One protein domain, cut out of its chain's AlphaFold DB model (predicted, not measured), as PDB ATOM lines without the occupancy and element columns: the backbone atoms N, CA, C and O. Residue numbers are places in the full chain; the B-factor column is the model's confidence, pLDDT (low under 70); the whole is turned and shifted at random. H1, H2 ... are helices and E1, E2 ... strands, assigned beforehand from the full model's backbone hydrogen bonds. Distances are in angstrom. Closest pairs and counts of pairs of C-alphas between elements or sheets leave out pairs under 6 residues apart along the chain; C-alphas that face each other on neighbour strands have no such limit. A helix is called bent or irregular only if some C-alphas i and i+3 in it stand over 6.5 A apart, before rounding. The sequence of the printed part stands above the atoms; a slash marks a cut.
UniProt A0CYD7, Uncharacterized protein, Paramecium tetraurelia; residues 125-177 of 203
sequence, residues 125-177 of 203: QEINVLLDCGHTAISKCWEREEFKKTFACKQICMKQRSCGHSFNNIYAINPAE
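AT A GLANCE: This is residues 125 to 177 of the 203 residues of an uncharacterized protein of Paramecium tetraurelia (UniProt A0CYD7). Two strand hairpins lie at opposite ends of an elongated, loose model: E1 and E2, with the short helix H1 packed on them, and E3 and E4. After E4 the last residues fold back toward the H1 end. The 53 printed residues run E1, E2, H1, E3, E4, two antiparallel two-stranded sheets in the mixed class; the radius of gyration of the C-alphas is 12.5 A and the spans are 39 by 22 by 16 A.

IN THESE COORDINATES: E1, residues 126 to 130, begins at C-alpha 126 (27.969, -10.163, 16.044); E2 is residues 136 to 140; each is 13.1 A long. H1, residues 141 to 150, is 14.9 A long and irregular, C-alphas 142 and 145 being 7.8 A apart. E3 is residues 157 to 160, 9.3 A; E4, residues 166 to 169, 8.9 A, ends at C-alpha 169 (49.263, -3.677, 33.858).

HOW THE PARTS SIT: Hairpin E1 and E2 is antiparallel at 142 degrees, with N 129 and O 137 2.7 A apart, within hydrogen-bond range. The closest C-alphas of E1 and H1, Ile 127 and Cys 141, are 5.9 A apart. In H1, 3 of 6 O i to N i+4 pairs are within range. Hairpin E3 and E4 is antiparallel at 146 degrees, with no N and O pair within range. E1 and E2 are apart from E3 and E4.

THE WHOLE: The farthest C-alphas, Gln 125 and Cys 163, are 40.0 A apart. The printed part has no cut and no long link. pLDDT is under 70 at residues 159, 161 and 165 to 177.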
ATOM      1  N   GLN A 125      23.200 -10.484  15.371       93.50
ATOM      2  CA  GLN A 125      24.425 -10.091  14.681       93.50
ATOM      3  C   GLN A 125      25.560  -9.881  15.684       93.50
ATOM      4  O   GLN A 125      25.386  -9.227  16.717       93.50
ATOM      5  N   GLU A 126      26.722 -10.421  15.341       97.12
ATOM      6  CA  GLU A 126      27.969 -10.163  16.044       97.12
ATOM      7  C   GLU A 126      28.443  -8.737  15.759       97.12
ATOM      8  O   GLU A 126      28.442  -8.267  14.619       97.12
ATOM      9  N   ILE A 127      28.840  -8.033  16.813       95.31
ATOM     10  CA  ILE A 127      29.356  -6.672  16.761       95.31
ATOM     11  C   ILE A 127      30.660  -6.576  17.550       95.31
ATOM     12  O   ILE A 127      30.864  -7.277  18.541       95.31
ATOM     13  N   ASN A 128      31.527  -5.652  17.141       96.38
ATOM     14  CA  ASN A 128      32.708  -5.291  17.915       96.38
ATOM     15  C   ASN A 128      32.325  -4.305  19.024       96.38
ATOM     16  O   ASN A 128      31.780  -3.227  18.772       96.38
ATOM     17  N   VAL A 129      32.641  -4.662  20.261       95.56
ATOM     18  CA  VAL A 129      32.397  -3.873  21.463       95.56
ATOM     19  C   VAL A 129      33.727  -3.354  21.991       95.56
ATOM     20  O   VAL A 129      34.611  -4.131  22.339       95.56
ATOM     21  N   LEU A 130      33.855  -2.028  22.062       93.06
ATOM     22  CA  LEU A 130      34.978  -1.371  22.725       93.06
ATOM     23  C   LEU A 130      34.816  -1.491  24.247       93.06
ATOM     24  O   LEU A 130      33.792  -1.069  24.796       93.06
ATOM     25  N   LEU A 131      35.818  -2.075  24.896       91.88
ATOM     26  CA  LEU A 131      35.921  -2.250  26.341       91.88
ATOM     27  C   LEU A 131      36.605  -1.035  26.984       91.88
ATOM     28  O   LEU A 131      37.356  -0.316  26.327       91.88
ATOM     29  N   ASP A 132      36.431  -0.853  28.295       86.69
ATOM     30  CA  ASP A 132      37.032   0.264  29.051       86.69
ATOM     31  C   ASP A 132      38.569   0.229  29.084       86.69
ATOM     32  O   ASP A 132      39.236   1.222  29.384       86.69
ATOM     33  N   CYS A 133      39.159  -0.927  28.777       86.25
ATOM     34  CA  CYS A 133      40.599  -1.065  28.597       86.25
ATOM     35  C   CYS A 133      41.105  -0.580  27.230       86.25
ATOM     36  O   CYS A 133      42.315  -0.539  27.029       86.25
ATOM     37  N   GLY A 134      40.209  -0.213  26.308       87.81
ATOM     38  CA  GLY A 134      40.526   0.220  24.948       87.81
ATOM     39  C   GLY A 134      40.591  -0.912  23.918       87.81
ATOM     40  O   GLY A 134      40.669  -0.633  22.725       87.81
ATOM     41  N   HIS A 135      40.520  -2.178  24.341       92.25
ATOM     42  CA  HIS A 135      40.442  -3.315  23.422       92.25
ATOM     43  C   HIS A 135      39.030  -3.519  22.876       92.25
ATOM     44  O   HIS A 135      38.037  -3.131  23.493       92.25
ATOM     45  N   THR A 136      38.942  -4.190  21.733       94.12
ATOM     46  CA  THR A 136      37.678  -4.613  21.129       94.12
ATOM     47  C   THR A 136      37.445  -6.102  21.350       94.12
ATOM     48  O   THR A 136      38.358  -6.901  21.158       94.12
ATOM     49  N   ALA A 137      36.217  -6.478  21.694       95.56
ATOM     50  CA  ALA A 137      35.777  -7.868  21.778       95.56
ATOM     51  C   ALA A 137      34.475  -8.073  20.997       95.56
ATOM     52  O   ALA A 137      33.705  -7.132  20.818       95.56
ATOM     53  N   ILE A 138      34.232  -9.293  20.522       96.19
ATOM     54  CA  ILE A 138      33.026  -9.627  19.758       96.19
ATOM     55  C   ILE A 138      31.913 -10.030  20.730       96.19
ATOM     56  O   ILE A 138      32.140 -10.830  21.637       96.19
ATOM     57  N   SER A 139      30.718  -9.473  20.546       95.81
ATOM     58  CA  SER A 139      29.510  -9.811  21.308       95.81
ATOM     59  C   SER A 139      28.278  -9.728  20.407       95.81
ATOM     60  O   SER A 139      28.308  -9.064  19.370       95.81
ATOM     61  N   LYS A 140      27.179 -10.388  20.783       95.31
ATOM     62  CA  LYS A 140      25.899 -10.222  20.087       95.31
ATOM     63  C   LYS A 140      25.323  -8.843  20.382       95.31
ATOM     64  O   LYS A 140      25.411  -8.341  21.501       95.31
ATOM     65  N   CYS A 141      24.671  -8.239  19.392       91.81
ATOM     66  CA  CYS A 141      24.129  -6.886  19.514       91.81
ATOM     67  C   CYS A 141      23.180  -6.718  20.717       91.81
ATOM     68  O   CYS A 141      23.276  -5.726  21.439       91.81
ATOM     69  N   TRP A 142      22.322  -7.706  20.986       93.00
ATOM     70  CA  TRP A 142      21.403  -7.663  22.128       93.00
ATOM     71  C   TRP A 142      22.082  -7.872  23.496       93.00
ATOM     72  O   TRP A 142      21.532  -7.439  24.504       93.00
ATOM     73  N   GLU A 143      23.278  -8.467  23.541       94.62
ATOM     74  CA  GLU A 143      24.051  -8.710  24.773       94.62
ATOM     75  C   GLU A 143      25.009  -7.557  25.107       94.62
ATOM     76  O   GLU A 143      25.629  -7.568  26.166       94.62
ATOM     77  N   ARG A 144      25.147  -6.545  24.238       92.38
ATOM     78  CA  ARG A 144      26.198  -5.512  24.321       92.38
ATOM     79  C   ARG A 144      26.384  -4.904  25.715       92.38
ATOM     80  O   ARG A 144      27.516  -4.758  26.175       92.38
ATOM     81  N   GLU A 145      25.291  -4.502  26.359       89.19
ATOM     82  CA  GLU A 145      25.328  -3.815  27.656       89.19
ATOM     83  C   GLU A 145      25.652  -4.761  28.818       89.19
ATOM     84  O   GLU A 145      26.351  -4.374  29.754       89.19
ATOM     85  N   GLU A 146      25.169  -6.002  28.765       92.69
ATOM     86  CA  GLU A 146      25.485  -7.018  29.770       92.69
ATOM     87  C   GLU A 146      26.920  -7.515  29.602       92.69
ATOM     88  O   GLU A 146      27.676  -7.562  30.570       92.69
ATOM     89  N   PHE A 147      27.335  -7.760  28.360       93.62
ATOM     90  CA  PHE A 147      28.688  -8.151  27.997       93.62
ATOM     91  C   PHE A 147      29.725  -7.145  28.504       93.62
ATOM     92  O   PHE A 147      30.710  -7.543  29.115       93.62
ATOM     93  N   LYS A 148      29.498  -5.834  28.348       90.00
ATOM     94  CA  LYS A 148      30.404  -4.810  28.905       90.00
ATOM     95  C   LYS A 148      30.551  -4.881  30.427       90.00
ATOM     96  O   LYS A 148      31.595  -4.505  30.946       90.00
ATOM     97  N   LYS A 149      29.512  -5.321  31.141       89.69
ATOM     98  CA  LYS A 149      29.519  -5.414  32.608       89.69
ATOM     99  C   LYS A 149      30.158  -6.702  33.108       89.69
ATOM    100  O   LYS A 149      30.705  -6.709  34.204       89.69
ATOM    101  N   THR A 150      30.062  -7.794  32.355       92.12
ATOM    102  CA  THR A 150      30.496  -9.126  32.805       92.12
ATOM    103  C   THR A 150      31.832  -9.553  32.202       92.12
ATOM    104  O   THR A 150      32.588 -10.282  32.845       92.12
ATOM    105  N   PHE A 151      32.177  -9.073  31.007       92.69
ATOM    106  CA  PHE A 151      33.377  -9.494  30.298       92.69
ATOM    107  C   PHE A 151      34.652  -8.858  30.874       92.69
ATOM    108  O   PHE A 151      34.849  -7.643  30.819       92.69
ATOM    109  N   ALA A 152      35.564  -9.700  31.367       88.88
ATOM    110  CA  ALA A 152      36.903  -9.296  31.790       88.88
ATOM    111  C   ALA A 152      37.908  -9.464  30.640       88.88
ATOM    112  O   ALA A 152      38.122 -10.567  30.127       88.88
ATOM    113  N   CYS A 153      38.561  -8.372  30.236       90.69
ATOM    114  CA  CYS A 153      39.568  -8.422  29.179       90.69
ATOM    115  C   CYS A 153      40.850  -9.102  29.682       90.69
ATOM    116  O   CYS A 153      41.540  -8.585  30.563       90.69
ATOM    117  N   LYS A 154      41.205 -10.235  29.063       88.62
ATOM    118  CA  LYS A 154      42.438 -10.987  29.356       88.62
ATOM    119  C   LYS A 154      43.651 -10.539  28.534       88.62
ATOM    120  O   LYS A 154      44.736 -11.083  28.704       88.62
ATOM    121  N   GLN A 155      43.491  -9.580  27.625       86.38
ATOM    122  CA  GLN A 155      44.616  -9.060  26.850       86.38
ATOM    123  C   GLN A 155      45.459  -8.111  27.708       86.38
ATOM    124  O   GLN A 155      44.934  -7.387  28.560       86.38
ATOM    125  N   ILE A 156      46.774  -8.109  27.479       85.50
ATOM    126  CA  ILE A 156      47.699  -7.195  28.156       85.50
ATOM    127  C   ILE A 156      47.321  -5.769  27.761       85.50
ATOM    128  O   ILE A 156      47.365  -5.410  26.588       85.50
ATOM    129  N   CYS A 157      46.917  -4.965  28.741       80.06
ATOM    130  CA  CYS A 157      46.464  -3.605  28.501       80.06
ATOM    131  C   CYS A 157      47.638  -2.640  28.655       80.06
ATOM    132  O   CYS A 157      48.203  -2.500  29.742       80.06
ATOM    133  N   MET A 158      47.966  -1.919  27.584       73.38
ATOM    134  CA  MET A 158      48.886  -0.789  27.664       73.38
ATOM    135  C   MET A 158      48.116   0.456  28.103       73.38
ATOM    136  O   MET A 158      47.632   1.226  27.278       73.38
ATOM    137  N   LYS A 159      47.977   0.665  29.418       69.44
ATOM    138  CA  LYS A 159      47.480   1.948  29.931       69.44
ATOM    139  C   LYS A 159      48.642   2.929  30.046       69.44
ATOM    140  O   LYS A 159      49.577   2.714  30.818       69.44
ATOM    141  N   GLN A 160      48.551   4.024  29.300       71.44
ATOM    142  CA  GLN A 160      49.437   5.165  29.475       71.44
ATOM    143  C   GLN A 160      48.979   5.951  30.708       71.44
ATOM    144  O   GLN A 160      47.801   6.288  30.846       71.44
ATOM    145  N   ARG A 161      49.893   6.207  31.646       69.81
ATOM    146  CA  ARG A 161      49.604   7.078  32.791       69.81
ATOM    147  C   ARG A 161      49.492   8.530  32.325       69.81
ATOM    148  O   ARG A 161      50.063   8.905  31.306       69.81
ATOM    149  N   SER A 162      48.848   9.373  33.133       75.69
ATOM    150  CA  SER A 162      48.820  10.829  32.915       75.69
ATOM    151  C   SER A 162      50.219  11.457  32.855       75.69
ATOM    152  O   SER A 162      50.393  12.498  32.236       75.69
ATOM    153  N   CYS A 163      51.228  10.805  33.442       84.44
ATOM    154  CA  CYS A 163      52.634  11.197  33.338       84.44
ATOM    155  C   CYS A 163      53.335  10.731  32.046       84.44
ATOM    156  O   CYS A 163      54.554  10.831  31.957       84.44
ATOM    157  N   GLY A 164      52.610  10.167  31.076       76.06
ATOM    158  CA  GLY A 164      53.138   9.742  29.776       76.06
ATOM    159  C   GLY A 164      53.811   8.366  29.753       76.06
ATOM    160  O   GLY A 164      54.021   7.827  28.670       76.06
ATOM    161  N   HIS A 165      54.095   7.763  30.910       69.06
ATOM    162  CA  HIS A 165      54.732   6.447  31.000       69.06
ATOM    163  C   HIS A 165      53.730   5.301  30.809       69.06
ATOM    164  O   HIS A 165      52.661   5.276  31.429       69.06
ATOM    165  N   SER A 166      54.112   4.327  29.987       69.00
ATOM    166  CA  SER A 166      53.375   3.079  29.776       69.00
ATOM    167  C   SER A 166      53.818   2.041  30.804       69.00
ATOM    168  O   SER A 166      55.012   1.812  30.972       69.00
ATOM    169  N   PHE A 167      52.870   1.380  31.465       68.06
ATOM    170  CA  PHE A 167      53.151   0.190  32.267       68.06
ATOM    171  C   PHE A 167      52.282  -0.957  31.759       68.06
ATOM    172  O   PHE A 167      51.097  -0.762  31.480       68.06
ATOM    173  N   ASN A 168      52.866  -2.151  31.664       65.44
ATOM    174  CA  ASN A 168      52.124  -3.373  31.373       65.44
ATOM    175  C   ASN A 168      51.343  -3.753  32.630       65.44
ATOM    176  O   ASN A 168      51.868  -4.443  33.500       65.44
ATOM    177  N   ASN A 169      50.115  -3.254  32.759       57.00
ATOM    178  CA  ASN A 169      49.263  -3.677  33.858       57.00
ATOM    179  C   ASN A 169      48.597  -5.009  33.509       57.00
ATOM    180  O   ASN A 169      47.972  -5.180  32.461       57.00
ATOM    181  N   ILE A 170      48.777  -5.933  34.446       61.59
ATOM    182  CA  ILE A 170      48.150  -7.243  34.551       61.59
ATOM    183  C   ILE A 170      46.631  -7.039  34.474       61.59
ATOM    184  O   ILE A 170      46.107  -6.278  35.275       61.59
ATOM    185  N   TYR A 171      46.006  -7.672  33.473       58.22
ATOM    186  CA  TYR A 171      44.573  -7.876  33.184       58.22
ATOM    187  C   TYR A 171      43.575  -6.778  33.607       58.22
ATOM    188  O   TYR A 171      43.519  -6.349  34.754       58.22
ATOM    189  N   ALA A 172      42.691  -6.355  32.695       61.66
ATOM    190  CA  ALA A 172      41.611  -5.446  33.075       61.66
ATOM    191  C   ALA A 172      40.619  -6.189  33.987       61.66
ATOM    192  O   ALA A 172      39.798  -6.973  33.513       61.66
ATOM    193  N   ILE A 173      40.735  -5.958  35.297       58.41
ATOM    194  CA  ILE A 173      39.852  -6.542  36.306       58.41
ATOM    195  C   ILE A 173      38.461  -5.946  36.113       58.41
ATOM    196  O   ILE A 173      38.311  -4.729  35.951       58.41
ATOM    197  N   ASN A 174      37.449  -6.807  36.112       59.50
ATOM    198  CA  ASN A 174      36.066  -6.382  36.002       59.50
ATOM    199  C   ASN A 174      35.713  -5.473  37.206       59.50
ATOM    200  O   ASN A 174      36.010  -5.837  38.348       59.50
ATOM    201  N   PRO A 175      35.063  -4.309  37.006       55.28
ATOM    202  CA  PRO A 175      34.596  -3.472  38.113       55.28
ATOM    203  C   PRO A 175      33.694  -4.212  39.122       55.28
ATOM    204  O   PRO A 175      33.626  -3.799  40.281       55.28
ATOM    205  N   ALA A 176      33.036  -5.308  38.726       57.53
ATOM    206  CA  ALA A 176      32.283  -6.179  39.628       57.53
ATOM    207  C   ALA A 176      33.183  -6.900  40.652       57.53
ATOM    208  O   ALA A 176      32.871  -6.878  41.838       57.53
ATOM    209  N   GLU A 177      34.330  -7.440  40.229       56.75
ATOM    210  CA  GLU A 177      35.308  -8.103  41.115       56.75
ATOM    211  C   GLU A 177      36.085  -7.094  41.980       56.75
ATOM    212  O   GLU A 177      36.572  -7.406  43.065       56.75
TER     213      GLU A 177